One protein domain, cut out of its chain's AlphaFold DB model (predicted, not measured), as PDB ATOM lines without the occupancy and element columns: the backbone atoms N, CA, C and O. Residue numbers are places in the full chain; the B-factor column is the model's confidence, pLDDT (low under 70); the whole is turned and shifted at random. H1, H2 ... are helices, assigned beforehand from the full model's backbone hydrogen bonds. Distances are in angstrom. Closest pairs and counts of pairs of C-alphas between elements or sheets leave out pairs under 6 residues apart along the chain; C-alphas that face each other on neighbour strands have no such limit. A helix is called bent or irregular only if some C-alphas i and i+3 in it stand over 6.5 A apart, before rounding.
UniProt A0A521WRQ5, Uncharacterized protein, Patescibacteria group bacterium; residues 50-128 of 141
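Overview. This is residues 50 to 128 of the 141 residues of an uncharacterized protein of Patescibacteria group bacterium (UniProt A0A521WRQ5). Three helices make an open, flat arch: H1 and H2 run the same way and form one side, the last part of H1 meeting the first part of H2, with a long loop, residues 68 to 84, between them in the chain, and past a sharp turn H3 runs back as the other side, its residues 108 to 128 standing free as an arm. The printed part has 79 residues with three named helices, in the order H1, H2, H3, which hold 60 of them, and no named strand; its class is all helix, and it is only just extended, close to loose, with a radius of gyration of the C-alphas of 17.5 A and spans of 45 by 37 by 15 A.

Along the chain. Find C-alpha 50 at (17.843, -17.324, -33.534); from there H1, residues 50 to 67, runs 25.8 A. H2, residues 85 to 101, runs 25.4 A and is only just irregular: C-alphas 85 and 88 are 6.6 A apart. H3, residues 104 to 128, runs 35.8 A to C-alpha 128 at (60.119, -26.548, -31.387).

Arrangement. Look at Thr 63 and Leu 87, the closest C-alphas of H1 and H2, 6.2 A apart: residues 63 to 67 alone touch residues 87 to 91 alone. The helices run the same way at a tilt of 35.0 degrees, only just steep. H3 is apart from H1, and only just apart from H2, at 8.2 A. Every O i to N i+4 pair is within hydrogen-bond range in H1 and H3, and 12 of 13 in H2.

Size, cuts and confidence. The printed part has no cut. The link from H1 to H2 is long. Residues 79 to 85 and 128 have pLDDT under 70.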
ATOM      1  N   ALA A  50      17.678 -16.046 -34.220       77.25
ATOM      2  CA  ALA A  50      17.843 -17.324 -33.534       77.25
ATOM      3  C   ALA A  50      19.149 -17.386 -32.725       77.25
ATOM      4  O   ALA A  50      19.146 -17.840 -31.581       77.25
ATOM      5  N   ASN A  51      20.248 -16.888 -33.294       78.12
ATOM      6  CA  ASN A  51      21.542 -16.856 -32.620       78.12
ATOM      7  C   ASN A  51      21.543 -15.845 -31.466       78.12
ATOM      8  O   ASN A  51      22.066 -16.145 -30.396       78.12
ATOM      9  N   ALA A  52      20.883 -14.696 -31.632       76.75
ATOM     10  CA  ALA A  52      20.728 -13.716 -30.558       76.75
ATOM     11  C   ALA A  52      19.942 -14.285 -29.357       76.75
ATOM     12  O   ALA A  52      20.369 -14.160 -28.209       76.75
ATOM     13  N   GLU A  53      18.830 -14.981 -29.613       80.75
ATOM     14  CA  GLU A  53      18.037 -15.637 -28.566       80.75
ATOM     15  C   GLU A  53      18.806 -16.774 -27.877       80.75
ATOM     16  O   GLU A  53      18.731 -16.925 -26.655       80.75
ATOM     17  N   TYR A  54      19.578 -17.555 -28.638       84.06
ATOM     18  CA  TYR A  54      20.473 -18.566 -28.080       84.06
ATOM     19  C   TYR A  54      21.488 -17.939 -27.114       84.06
ATOM     20  O   TYR A  54      21.583 -18.368 -25.962       84.06
ATOM     21  N   CYS A  55      22.185 -16.884 -27.546       78.19
ATOM     22  CA  CYS A  55      23.177 -16.186 -26.732       78.19
ATOM     23  C   CYS A  55      22.571 -15.612 -25.447       78.19
ATOM     24  O   CYS A  55      23.154 -15.750 -24.370       78.19
ATOM     25  N   ARG A  56      21.366 -15.034 -25.534       80.94
ATOM     26  CA  ARG A  56      20.626 -14.539 -24.367       80.94
ATOM     27  C   ARG A  56      20.336 -15.657 -23.364       80.94
ATOM     28  O   ARG A  56      20.621 -15.508 -22.179       80.94
ATOM     29  N   ARG A  57      19.807 -16.793 -23.827       83.88
ATOM     30  CA  ARG A  57      19.491 -17.943 -22.958       83.88
ATOM     31  C   ARG A  57      20.734 -18.565 -22.331       83.88
ATOM     32  O   ARG A  57      20.680 -18.980 -21.171       83.88
ATOM     33  N   ALA A  58      21.835 -18.632 -23.077       84.62
ATOM     34  CA  ALA A  58      23.118 -19.091 -22.557       84.62
ATOM     35  C   ALA A  58      23.582 -18.179 -21.410       84.62
ATOM     36  O   ALA A  58      23.803 -18.659 -20.300       84.62
ATOM     37  N   ALA A  59      23.594 -16.859 -21.619       82.62
ATOM     38  CA  ALA A  59      23.971 -15.895 -20.587       82.62
ATOM     39  C   ALA A  59      23.064 -15.957 -19.341       82.62
ATOM     40  O   ALA A  59      23.561 -15.933 -18.214       82.62
ATOM     41  N   GLU A  60      21.743 -16.092 -19.508       83.38
ATOM     42  CA  GLU A  60      20.799 -16.271 -18.392       83.38
ATOM     43  C   GLU A  60      21.074 -17.557 -17.601       83.38
ATOM     44  O   GLU A  60      21.025 -17.561 -16.366       83.38
ATOM     45  N   THR A  61      21.394 -18.644 -18.304       88.12
ATOM     46  CA  THR A  61      21.708 -19.940 -17.697       88.12
ATOM     47  C   THR A  61      22.981 -19.856 -16.864       88.12
ATOM     48  O   THR A  61      22.951 -20.215 -15.687       88.12
ATOM     49  N   GLU A  62      24.062 -19.319 -17.428       86.88
ATOM     50  CA  GLU A  62      25.335 -19.165 -16.717       86.88
ATOM     51  C   GLU A  62      25.213 -18.174 -15.546       86.88
ATOM     52  O   GLU A  62      25.748 -18.401 -14.461       86.88
ATOM     53  N   THR A  63      24.399 -17.124 -15.691       83.12
ATOM     54  CA  THR A  63      24.086 -16.199 -14.589       83.12
ATOM     55  C   THR A  63      23.380 -16.894 -13.434       83.12
ATOM     56  O   THR A  63      23.674 -16.619 -12.267       83.12
ATOM     57  N   ARG A  64      22.455 -17.813 -13.720       85.44
ATOM     58  CA  ARG A  64      21.810 -18.619 -12.680       85.44
ATOM     59  C   ARG A  64      22.815 -19.549 -11.993       85.44
ATOM     60  O   ARG A  64      22.822 -19.587 -10.767       85.44
ATOM     61  N   VAL A  65      23.689 -20.215 -12.749       86.94
ATOM     62  CA  VAL A  65      24.764 -21.074 -12.209       86.94
ATOM     63  C   VAL A  65      25.653 -20.291 -11.235       86.94
ATOM     64  O   VAL A  65      25.838 -20.718 -10.094       86.94
ATOM     65  N   ALA A  66      26.093 -19.092 -11.626       84.75
ATOM     66  CA  ALA A  66      26.886 -18.212 -10.768       84.75
ATOM     67  C   ALA A  66      26.133 -17.762  -9.501       84.75
ATOM     68  O   ALA A  66      26.717 -17.665  -8.421       84.75
ATOM     69  N   ARG A  67      24.821 -17.498  -9.593       84.69
ATOM     70  CA  ARG A  67      23.980 -17.148  -8.427       84.69
ATOM     71  C   ARG A  67      23.784 -18.313  -7.461       84.69
ATOM     72  O   ARG A  67      23.633 -18.079  -6.267       84.69
ATOM     73  N   GLU A  68      23.817 -19.538  -7.967       88.69
ATOM     74  CA  GLU A  68      23.796 -20.766  -7.168       88.69
ATOM     75  C   GLU A  68      25.165 -21.086  -6.539       88.69
ATOM     76  O   GLU A  68      25.303 -22.098  -5.857       88.69
ATOM     77  N   GLY A  69      26.175 -20.229  -6.738       84.06
ATOM     78  CA  GLY A  69      27.511 -20.395  -6.165       84.06
ATOM     79  C   GLY A  69      28.378 -21.408  -6.907       84.06
ATOM     80  O   GLY A  69      29.305 -21.955  -6.320       84.06
ATOM     81  N   ARG A  70      28.065 -21.683  -8.176       88.00
ATOM     82  CA  ARG A  70      28.838 -22.572  -9.047       88.00
ATOM     83  C   ARG A  70      29.578 -21.756 -10.102       88.00
ATOM     84  O   ARG A  70      29.083 -20.710 -10.517       88.00
ATOM     85  N   HIS A  71      30.725 -22.249 -10.557       85.50
ATOM     86  CA  HIS A  71      31.478 -21.617 -11.639       85.50
ATOM     87  C   HIS A  71      30.660 -21.612 -12.941       85.50
ATOM     88  O   HIS A  71      30.291 -22.691 -13.419       85.50
ATOM     89  N   PRO A  72      30.330 -20.437 -13.508       85.44
ATOM     90  CA  PRO A  72      29.727 -20.355 -14.831       85.44
ATOM     91  C   PRO A  72      30.728 -20.793 -15.907       85.44
ATOM     92  O   PRO A  72      31.930 -20.548 -15.807       85.44
ATOM     93  N   ASN A  73      30.234 -21.396 -16.984       85.25
ATOM     94  CA  ASN A  73      31.062 -21.694 -18.142       85.25
ATOM     95  C   ASN A  73      31.198 -20.448 -19.024       85.25
ATOM     96  O   ASN A  73      30.355 -20.164 -19.877       85.25
ATOM     97  N   MET A  74      32.307 -19.731 -18.854       79.50
ATOM     98  CA  MET A  74      32.603 -18.527 -19.636       79.50
ATOM     99  C   MET A  74      32.791 -18.800 -21.139       79.50
ATOM    100  O   MET A  74      32.631 -17.887 -21.941       79.50
ATOM    101  N   GLY A  75      33.087 -20.039 -21.546       78.06
ATOM    102  CA  GLY A  75      33.196 -20.433 -22.955       78.06
ATOM    103  C   GLY A  75      31.846 -20.610 -23.661       78.06
ATOM    104  O   GLY A  75      31.786 -20.546 -24.885       78.06
ATOM    105  N   ASN A  76      30.755 -20.781 -22.905       75.56
ATOM    106  CA  ASN A  76      29.390 -20.839 -23.447       75.56
ATOM    107  C   ASN A  76      28.825 -19.452 -23.784       75.56
ATOM    108  O   ASN A  76      27.727 -19.327 -24.332       75.56
ATOM    109  N   LEU A  77      29.545 -18.401 -23.406       76.38
ATOM    110  CA  LEU A  77      29.109 -17.033 -23.552       76.38
ATOM    111  C   LEU A  77      29.470 -16.514 -24.939       76.38
ATOM    112  O   LEU A  77      30.634 -16.497 -25.340       76.38
ATOM    113  N   CYS A  78      28.467 -16.035 -25.668       74.12
ATOM    114  CA  CYS A  78      28.718 -15.330 -26.914       74.12
ATOM    115  C   CYS A  78      29.505 -14.051 -26.609       74.12
ATOM    116  O   CYS A  78      29.026 -13.195 -25.867       74.12
ATOM    117  N   SER A  79      30.685 -13.909 -27.215       61.56
ATOM    118  CA  SER A  79      31.693 -12.876 -26.922       61.56
ATOM    119  C   SER A  79      31.211 -11.420 -27.047       61.56
ATOM    120  O   SER A  79      31.932 -10.508 -26.655       61.56
ATOM    121  N   PHE A  80      30.014 -11.199 -27.599       55.25
ATOM    122  CA  PHE A  80      29.446  -9.889 -27.935       55.25
ATOM    123  C   PHE A  80      28.170  -9.533 -27.166       55.25
ATOM    124  O   PHE A  80      27.687  -8.409 -27.297       55.25
ATOM    125  N   TYR A  81      27.588 -10.469 -26.410       53.59
ATOM    126  CA  TYR A  81      26.414 -10.146 -25.603       53.59
ATOM    127  C   TYR A  81      26.845  -9.447 -24.319       53.59
ATOM    128  O   TYR A  81      27.903  -9.769 -23.781       53.59
ATOM    129  N   ASP A  82      26.013  -8.515 -23.838       56.97
ATOM    130  CA  ASP A  82      26.123  -7.902 -22.511       56.97
ATOM    131  C   ASP A  82      26.130  -9.023 -21.469       56.97
ATOM    132  O   ASP A  82      25.094  -9.460 -20.957       56.97
ATOM    133  N   LEU A  83      27.327  -9.528 -21.181       61.38
ATOM    134  CA  LEU A  83      27.564 -10.311 -19.997       61.38
ATOM    135  C   LEU A  83      27.191  -9.397 -18.856       61.38
ATOM    136  O   LEU A  83      27.727  -8.283 -18.790       61.38
ATOM    137  N   PRO A  84      26.251  -9.806 -17.991       63.88
ATOM    138  CA  PRO A  84      25.938  -8.963 -16.869       63.88
ATOM    139  C   PRO A  84      27.268  -8.767 -16.142       63.88
ATOM    140  O   PRO A  84      27.999  -9.726 -15.888       63.88
ATOM    141  N   ALA A  85      27.654  -7.500 -15.954       63.94
ATOM    142  CA  ALA A  85      29.002  -7.141 -15.509       63.94
ATOM    143  C   ALA A  85      29.374  -7.834 -14.184       63.94
ATOM    144  O   ALA A  85      30.549  -7.963 -13.842       63.94
ATOM    145  N   ASP A  86      28.362  -8.323 -13.463       72.56
ATOM    146  CA  ASP A  86      28.498  -9.095 -12.245       72.56
ATOM    147  C   ASP A  86      28.954 -10.550 -12.462       72.56
ATOM    148  O   ASP A  86      29.556 -11.101 -11.545       72.56
ATOM    149  N   LEU A  87      28.757 -11.181 -13.627       78.19
ATOM    150  CA  LEU A  87      29.074 -12.600 -13.846       78.19
ATOM    151  C   LEU A  87      30.564 -12.900 -13.660       78.19
ATOM    152  O   LEU A  87      30.919 -13.792 -12.892       78.19
ATOM    153  N   ARG A  88      31.432 -12.111 -14.304       77.31
ATOM    154  CA  ARG A  88      32.889 -12.245 -14.156       77.31
ATOM    155  C   ARG A  88      33.324 -11.988 -12.714       77.31
ATOM    156  O   ARG A  88      34.061 -12.782 -12.147       77.31
ATOM    157  N   SER A  89      32.798 -10.933 -12.089       79.44
ATOM    158  CA  SER A  89      33.122 -10.623 -10.689       79.44
ATOM    159  C   SER A  89      32.668 -11.713  -9.706       79.44
ATOM    160  O   SER A  89      33.318 -11.946  -8.690       79.44
ATOM    161  N   ARG A  90      31.557 -12.404  -9.999       80.19
ATOM    162  CA  ARG A  90      31.056 -13.524  -9.193       80.19
ATOM    163  C   ARG A  90      31.942 -14.750  -9.335       80.19
ATOM    164  O   ARG A  90      32.243 -15.374  -8.326       80.19
ATOM    165  N   ASP A  91      32.352 -15.069 -10.555       81.56
ATOM    166  CA  ASP A  91      33.257 -16.182 -10.834       81.56
ATOM    167  C   ASP A  91      34.620 -15.986 -10.151       81.56
ATOM    168  O   ASP A  91      35.070 -16.844  -9.392       81.56
ATOM    169  N   GLU A  92      35.210 -14.795 -10.279       82.25
ATOM    170  CA  GLU A  92      36.436 -14.417  -9.562       82.25
ATOM    171  C   GLU A  92      36.272 -14.528  -8.035       82.25
ATOM    172  O   GLU A  92      37.162 -15.022  -7.337       82.25
ATOM    173  N   ALA A  93      35.120 -14.114  -7.494       84.06
ATOM    174  CA  ALA A  93      34.835 -14.233  -6.066       84.06
ATOM    175  C   ALA A  93      34.692 -15.693  -5.601       84.06
ATOM    176  O   ALA A  93      35.060 -15.996  -4.463       84.06
ATOM    177  N   LEU A  94      34.171 -16.593  -6.444       87.38
ATOM    178  CA  LEU A  94      34.124 -18.030  -6.158       87.38
ATOM    179  C   LEU A  94      35.535 -18.614  -6.121       87.38
ATOM    180  O   LEU A  94      35.911 -19.196  -5.103       87.38
ATOM    181  N   TYR A  95      36.358 -18.329  -7.133       84.69
ATOM    182  CA  TYR A  95      37.763 -18.750  -7.156       84.69
ATOM    183  C   TYR A  95      38.534 -18.260  -5.929       84.69
ATOM    184  O   TYR A  95      39.272 -19.023  -5.304       84.69
ATOM    185  N   ALA A  96      38.348 -16.996  -5.537       84.12
ATOM    186  CA  ALA A  96      39.007 -16.437  -4.361       84.12
ATOM    187  C   ALA A  96      38.591 -17.153  -3.064       84.12
ATOM    188  O   ALA A  96      39.427 -17.392  -2.191       84.12
ATOM    189  N   ARG A  97      37.309 -17.519  -2.933       85.62
ATOM    190  CA  ARG A  97      36.806 -18.279  -1.778       85.62
ATOM    191  C   ARG A  97      37.378 -19.688  -1.736       85.62
ATOM    192  O   ARG A  97      37.812 -20.119  -0.671       85.62
ATOM    193  N   GLU A  98      37.404 -20.383  -2.867       85.31
ATOM    194  CA  GLU A  98      37.974 -21.728  -2.959       85.31
ATOM    195  C   GLU A  98      39.473 -21.719  -2.647       85.31
ATOM    196  O   GLU A  98      39.936 -22.503  -1.823       85.31
ATOM    197  N   ALA A  99      40.222 -20.761  -3.199       82.56
ATOM    198  CA  ALA A  99      41.647 -20.593  -2.916       82.56
ATOM    199  C   ALA A  99      41.929 -20.258  -1.438       82.56
ATOM    200  O   ALA A  99      42.949 -20.680  -0.884       82.56
ATOM    201  N   ALA A 100      41.035 -19.504  -0.789       84.19
ATOM    202  CA  ALA A 100      41.127 -19.204   0.639       84.19
ATOM    203  C   ALA A 100      40.783 -20.416   1.524       84.19
ATOM    204  O   ALA A 100      41.335 -20.539   2.618       84.19
ATOM    205  N   ALA A 101      39.897 -21.301   1.062       84.75
ATOM    206  CA  ALA A 101      39.524 -22.538   1.749       84.75
ATOM    207  C   ALA A 101      40.495 -23.703   1.484       84.75
ATOM    208  O   ALA A 101      40.471 -24.705   2.200       84.75
ATOM    209  N   GLU A 102      41.348 -23.584   0.467       88.38
ATOM    210  CA  GLU A 102      42.315 -24.602   0.077       88.38
ATOM    211  C   GLU A 102      43.341 -24.881   1.187       88.38
ATOM    212  O   GLU A 102      43.963 -23.971   1.751       88.38
ATOM    213  N   SER A 103      43.560 -26.167   1.474       90.88
ATOM    214  CA  SER A 103      44.552 -26.586   2.460       90.88
ATOM    215  C   SER A 103      45.986 -26.317   1.967       90.88
ATOM    216  O   SER A 103      46.246 -26.313   0.761       90.88
ATOM    217  N   PRO A 104      46.974 -26.161   2.870       88.25
ATOM    218  CA  PRO A 104      48.376 -26.029   2.468       88.25
ATOM    219  C   PRO A 104      48.883 -27.199   1.611       88.25
ATOM    220  O   PRO A 104      49.711 -26.997   0.725       88.25
ATOM    221  N   ALA A 105      48.378 -28.413   1.856       87.88
ATOM    222  CA  ALA A 105      48.752 -29.605   1.100       87.88
ATOM    223  C   ALA A 105      48.183 -29.581  -0.327       87.88
ATOM    224  O   ALA A 105      48.901 -29.886  -1.279       87.88
ATOM    225  N   ASP A 106      46.922 -29.175  -0.489       86.31
ATOM    226  CA  ASP A 106      46.299 -29.041  -1.809       86.31
ATOM    227  C   ASP A 106      46.963 -27.925  -2.622       86.31
ATOM    228  O   ASP A 106      47.290 -28.131  -3.793       86.31
ATOM    229  N   ARG A 107      47.297 -26.803  -1.971       85.06
ATOM    230  CA  ARG A 107      48.057 -25.711  -2.589       85.06
ATOM    231  C   ARG A 107      49.423 -26.167  -3.090       85.06
ATOM    232  O   ARG A 107      49.802 -25.847  -4.213       85.06
ATOM    233  N   ALA A 108      50.158 -26.924  -2.273       87.19
ATOM    234  CA  ALA A 108      51.459 -27.466  -2.657       87.19
ATOM    235  C   ALA A 108      51.345 -28.447  -3.834       87.19
ATOM    236  O   ALA A 108      52.172 -28.411  -4.745       87.19
ATOM    237  N   ARG A 109      50.300 -29.287  -3.857       88.06
ATOM    238  CA  ARG A 109      50.027 -30.200  -4.978       88.06
ATOM    239  C   ARG A 109      49.756 -29.434  -6.272       88.06
ATOM    240  O   ARG A 109      50.321 -29.788  -7.303       88.06
ATOM    241  N   ARG A 110      48.939 -28.379  -6.212       87.94
ATOM    242  CA  ARG A 110      48.629 -27.522  -7.364       87.94
ATOM    243  C   ARG A 110      49.874 -26.811  -7.892       87.94
ATOM    244  O   ARG A 110      50.182 -26.943  -9.066       87.94
ATOM    245  N   GLN A 111      50.672 -26.198  -7.018       89.31
ATOM    246  CA  GLN A 111      51.951 -25.582  -7.404       89.31
ATOM    247  C   GLN A 111      52.928 -26.582  -8.041       89.31
ATOM    248  O   GLN A 111      53.620 -26.246  -8.999       89.31
ATOM    249  N   ALA A 112      52.992 -27.815  -7.530       87.69
ATOM    250  CA  ALA A 112      53.826 -28.860  -8.116       87.69
ATOM    251  C   ALA A 112      53.331 -29.285  -9.509       87.69
ATOM    252  O   ALA A 112      54.144 -29.557 -10.391       87.69
ATOM    253  N   GLN A 113      52.012 -29.329  -9.709       90.06
ATOM    254  CA  GLN A 113      51.406 -29.611 -11.007       90.06
ATOM    255  C   GLN A 113      51.660 -28.474 -12.003       90.06
ATOM    256  O   GLN A 113      52.102 -28.749 -13.117       90.06
ATOM    257  N   ASP A 114      51.485 -27.220 -11.589       87.62
ATOM    258  CA  ASP A 114      51.759 -26.039 -12.416       87.62
ATOM    259  C   ASP A 114      53.238 -25.991 -12.828       87.62
ATOM    260  O   ASP A 114      53.560 -25.793 -13.997       87.62
ATOM    261  N   ALA A 115      54.156 -26.275 -11.899       88.25
ATOM    262  CA  ALA A 115      55.586 -26.355 -12.193       88.25
ATOM    263  C   ALA A 115      55.944 -27.513 -13.146       88.25
ATOM    264  O   ALA A 115      56.934 -27.425 -13.872       88.25
ATOM    265  N   LYS A 116      55.175 -28.610 -13.140       89.81
ATOM    266  CA  LYS A 116      55.346 -29.705 -14.106       89.81
ATOM    267  C   LYS A 116      54.887 -29.277 -15.496       89.81
ATOM    268  O   LYS A 116      55.634 -29.481 -16.444       89.81
ATOM    269  N   LEU A 117      53.715 -28.651 -15.592       88.19
ATOM    270  CA  LEU A 117      53.175 -28.142 -16.854       88.19
ATOM    271  C   LEU A 117      54.106 -27.098 -17.475       88.19
ATOM    272  O   LEU A 117      54.449 -27.224 -18.640       88.19
ATOM    273  N   GLN A 118      54.617 -26.153 -16.682       85.31
ATOM    274  CA  GLN A 118      55.594 -25.169 -17.164       85.31
ATOM    275  C   GLN A 118      56.864 -25.821 -17.715       85.31
ATOM    276  O   GLN A 118      57.381 -25.400 -18.743       85.31
ATOM    277  N   LYS A 119      57.373 -26.871 -17.059       87.06
ATOM    278  CA  LYS A 119      58.534 -27.609 -17.578       87.06
ATOM    279  C   LYS A 119      58.222 -28.323 -18.888       87.06
ATOM    280  O   LYS A 119      59.065 -28.317 -19.776       87.06
ATOM    281  N   GLU A 120      57.045 -28.934 -18.999       85.31
ATOM    282  CA  GLU A 120      56.598 -29.587 -20.233       85.31
ATOM    283  C   GLU A 120      56.451 -28.566 -21.370       85.31
ATOM    284  O   GLU A 120      56.935 -28.822 -22.469       85.31
ATOM    285  N   GLU A 121      55.872 -27.393 -21.103       82.31
ATOM    286  CA  GLU A 121      55.775 -26.283 -22.060       82.31
ATOM    287  C   GLU A 121      57.157 -25.768 -22.485       82.31
ATOM    288  O   GLU A 121      57.410 -25.623 -23.680       82.31
ATOM    289  N   ASP A 122      58.079 -25.561 -21.540       82.38
ATOM    290  CA  ASP A 122      59.461 -25.147 -21.817       82.38
ATOM    291  C   ASP A 122      60.214 -26.185 -22.666       82.38
ATOM    292  O   ASP A 122      60.977 -25.835 -23.570       82.38
ATOM    293  N   GLU A 123      60.036 -27.475 -22.375       80.94
ATOM    294  CA  GLU A 123      60.629 -28.568 -23.148       80.94
ATOM    295  C   GLU A 123      60.038 -28.641 -24.556       80.94
ATOM    296  O   GLU A 123      60.793 -28.788 -25.521       80.94
ATOM    297  N   LEU A 124      58.721 -28.472 -24.690       80.00
ATOM    298  CA  LEU A 124      58.057 -28.395 -25.987       80.00
ATOM    299  C   LEU A 124      58.569 -27.196 -26.790       80.00
ATOM    300  O   LEU A 124      58.874 -27.332 -27.972       80.00
ATOM    301  N   PHE A 125      58.723 -26.042 -26.141       76.19
ATOM    302  CA  PHE A 125      59.235 -24.828 -26.763       76.19
ATOM    303  C   PHE A 125      60.676 -25.015 -27.249       76.19
ATOM    304  O   PHE A 125      60.974 -24.742 -28.412       76.19
ATOM    305  N   ARG A 126      61.559 -25.584 -26.416       74.75
ATOM    306  CA  ARG A 126      62.939 -25.924 -26.814       74.75
ATOM    307  C   ARG A 126      62.987 -26.948 -27.942       74.75
ATOM    308  O   ARG A 126      63.816 -26.828 -28.842       74.75
ATOM    309  N   TYR A 127      62.115 -27.953 -27.912       72.06
ATOM    310  CA  TYR A 127      61.992 -28.915 -29.002       72.06
ATOM    311  C   TYR A 127      61.596 -28.201 -30.300       72.06
ATOM    312  O   TYR A 127      62.294 -28.329 -31.305       72.06
ATOM    313  N   CYS A 128      60.558 -27.368 -30.263       66.81
ATOM    314  CA  CYS A 128      60.119 -26.548 -31.387       66.81
ATOM    315  C   CYS A 128      61.223 -25.628 -31.938       66.81
ATOM    316  O   CYS A 128      61.334 -25.489 -33.157       66.81
TER     317      CYS A 128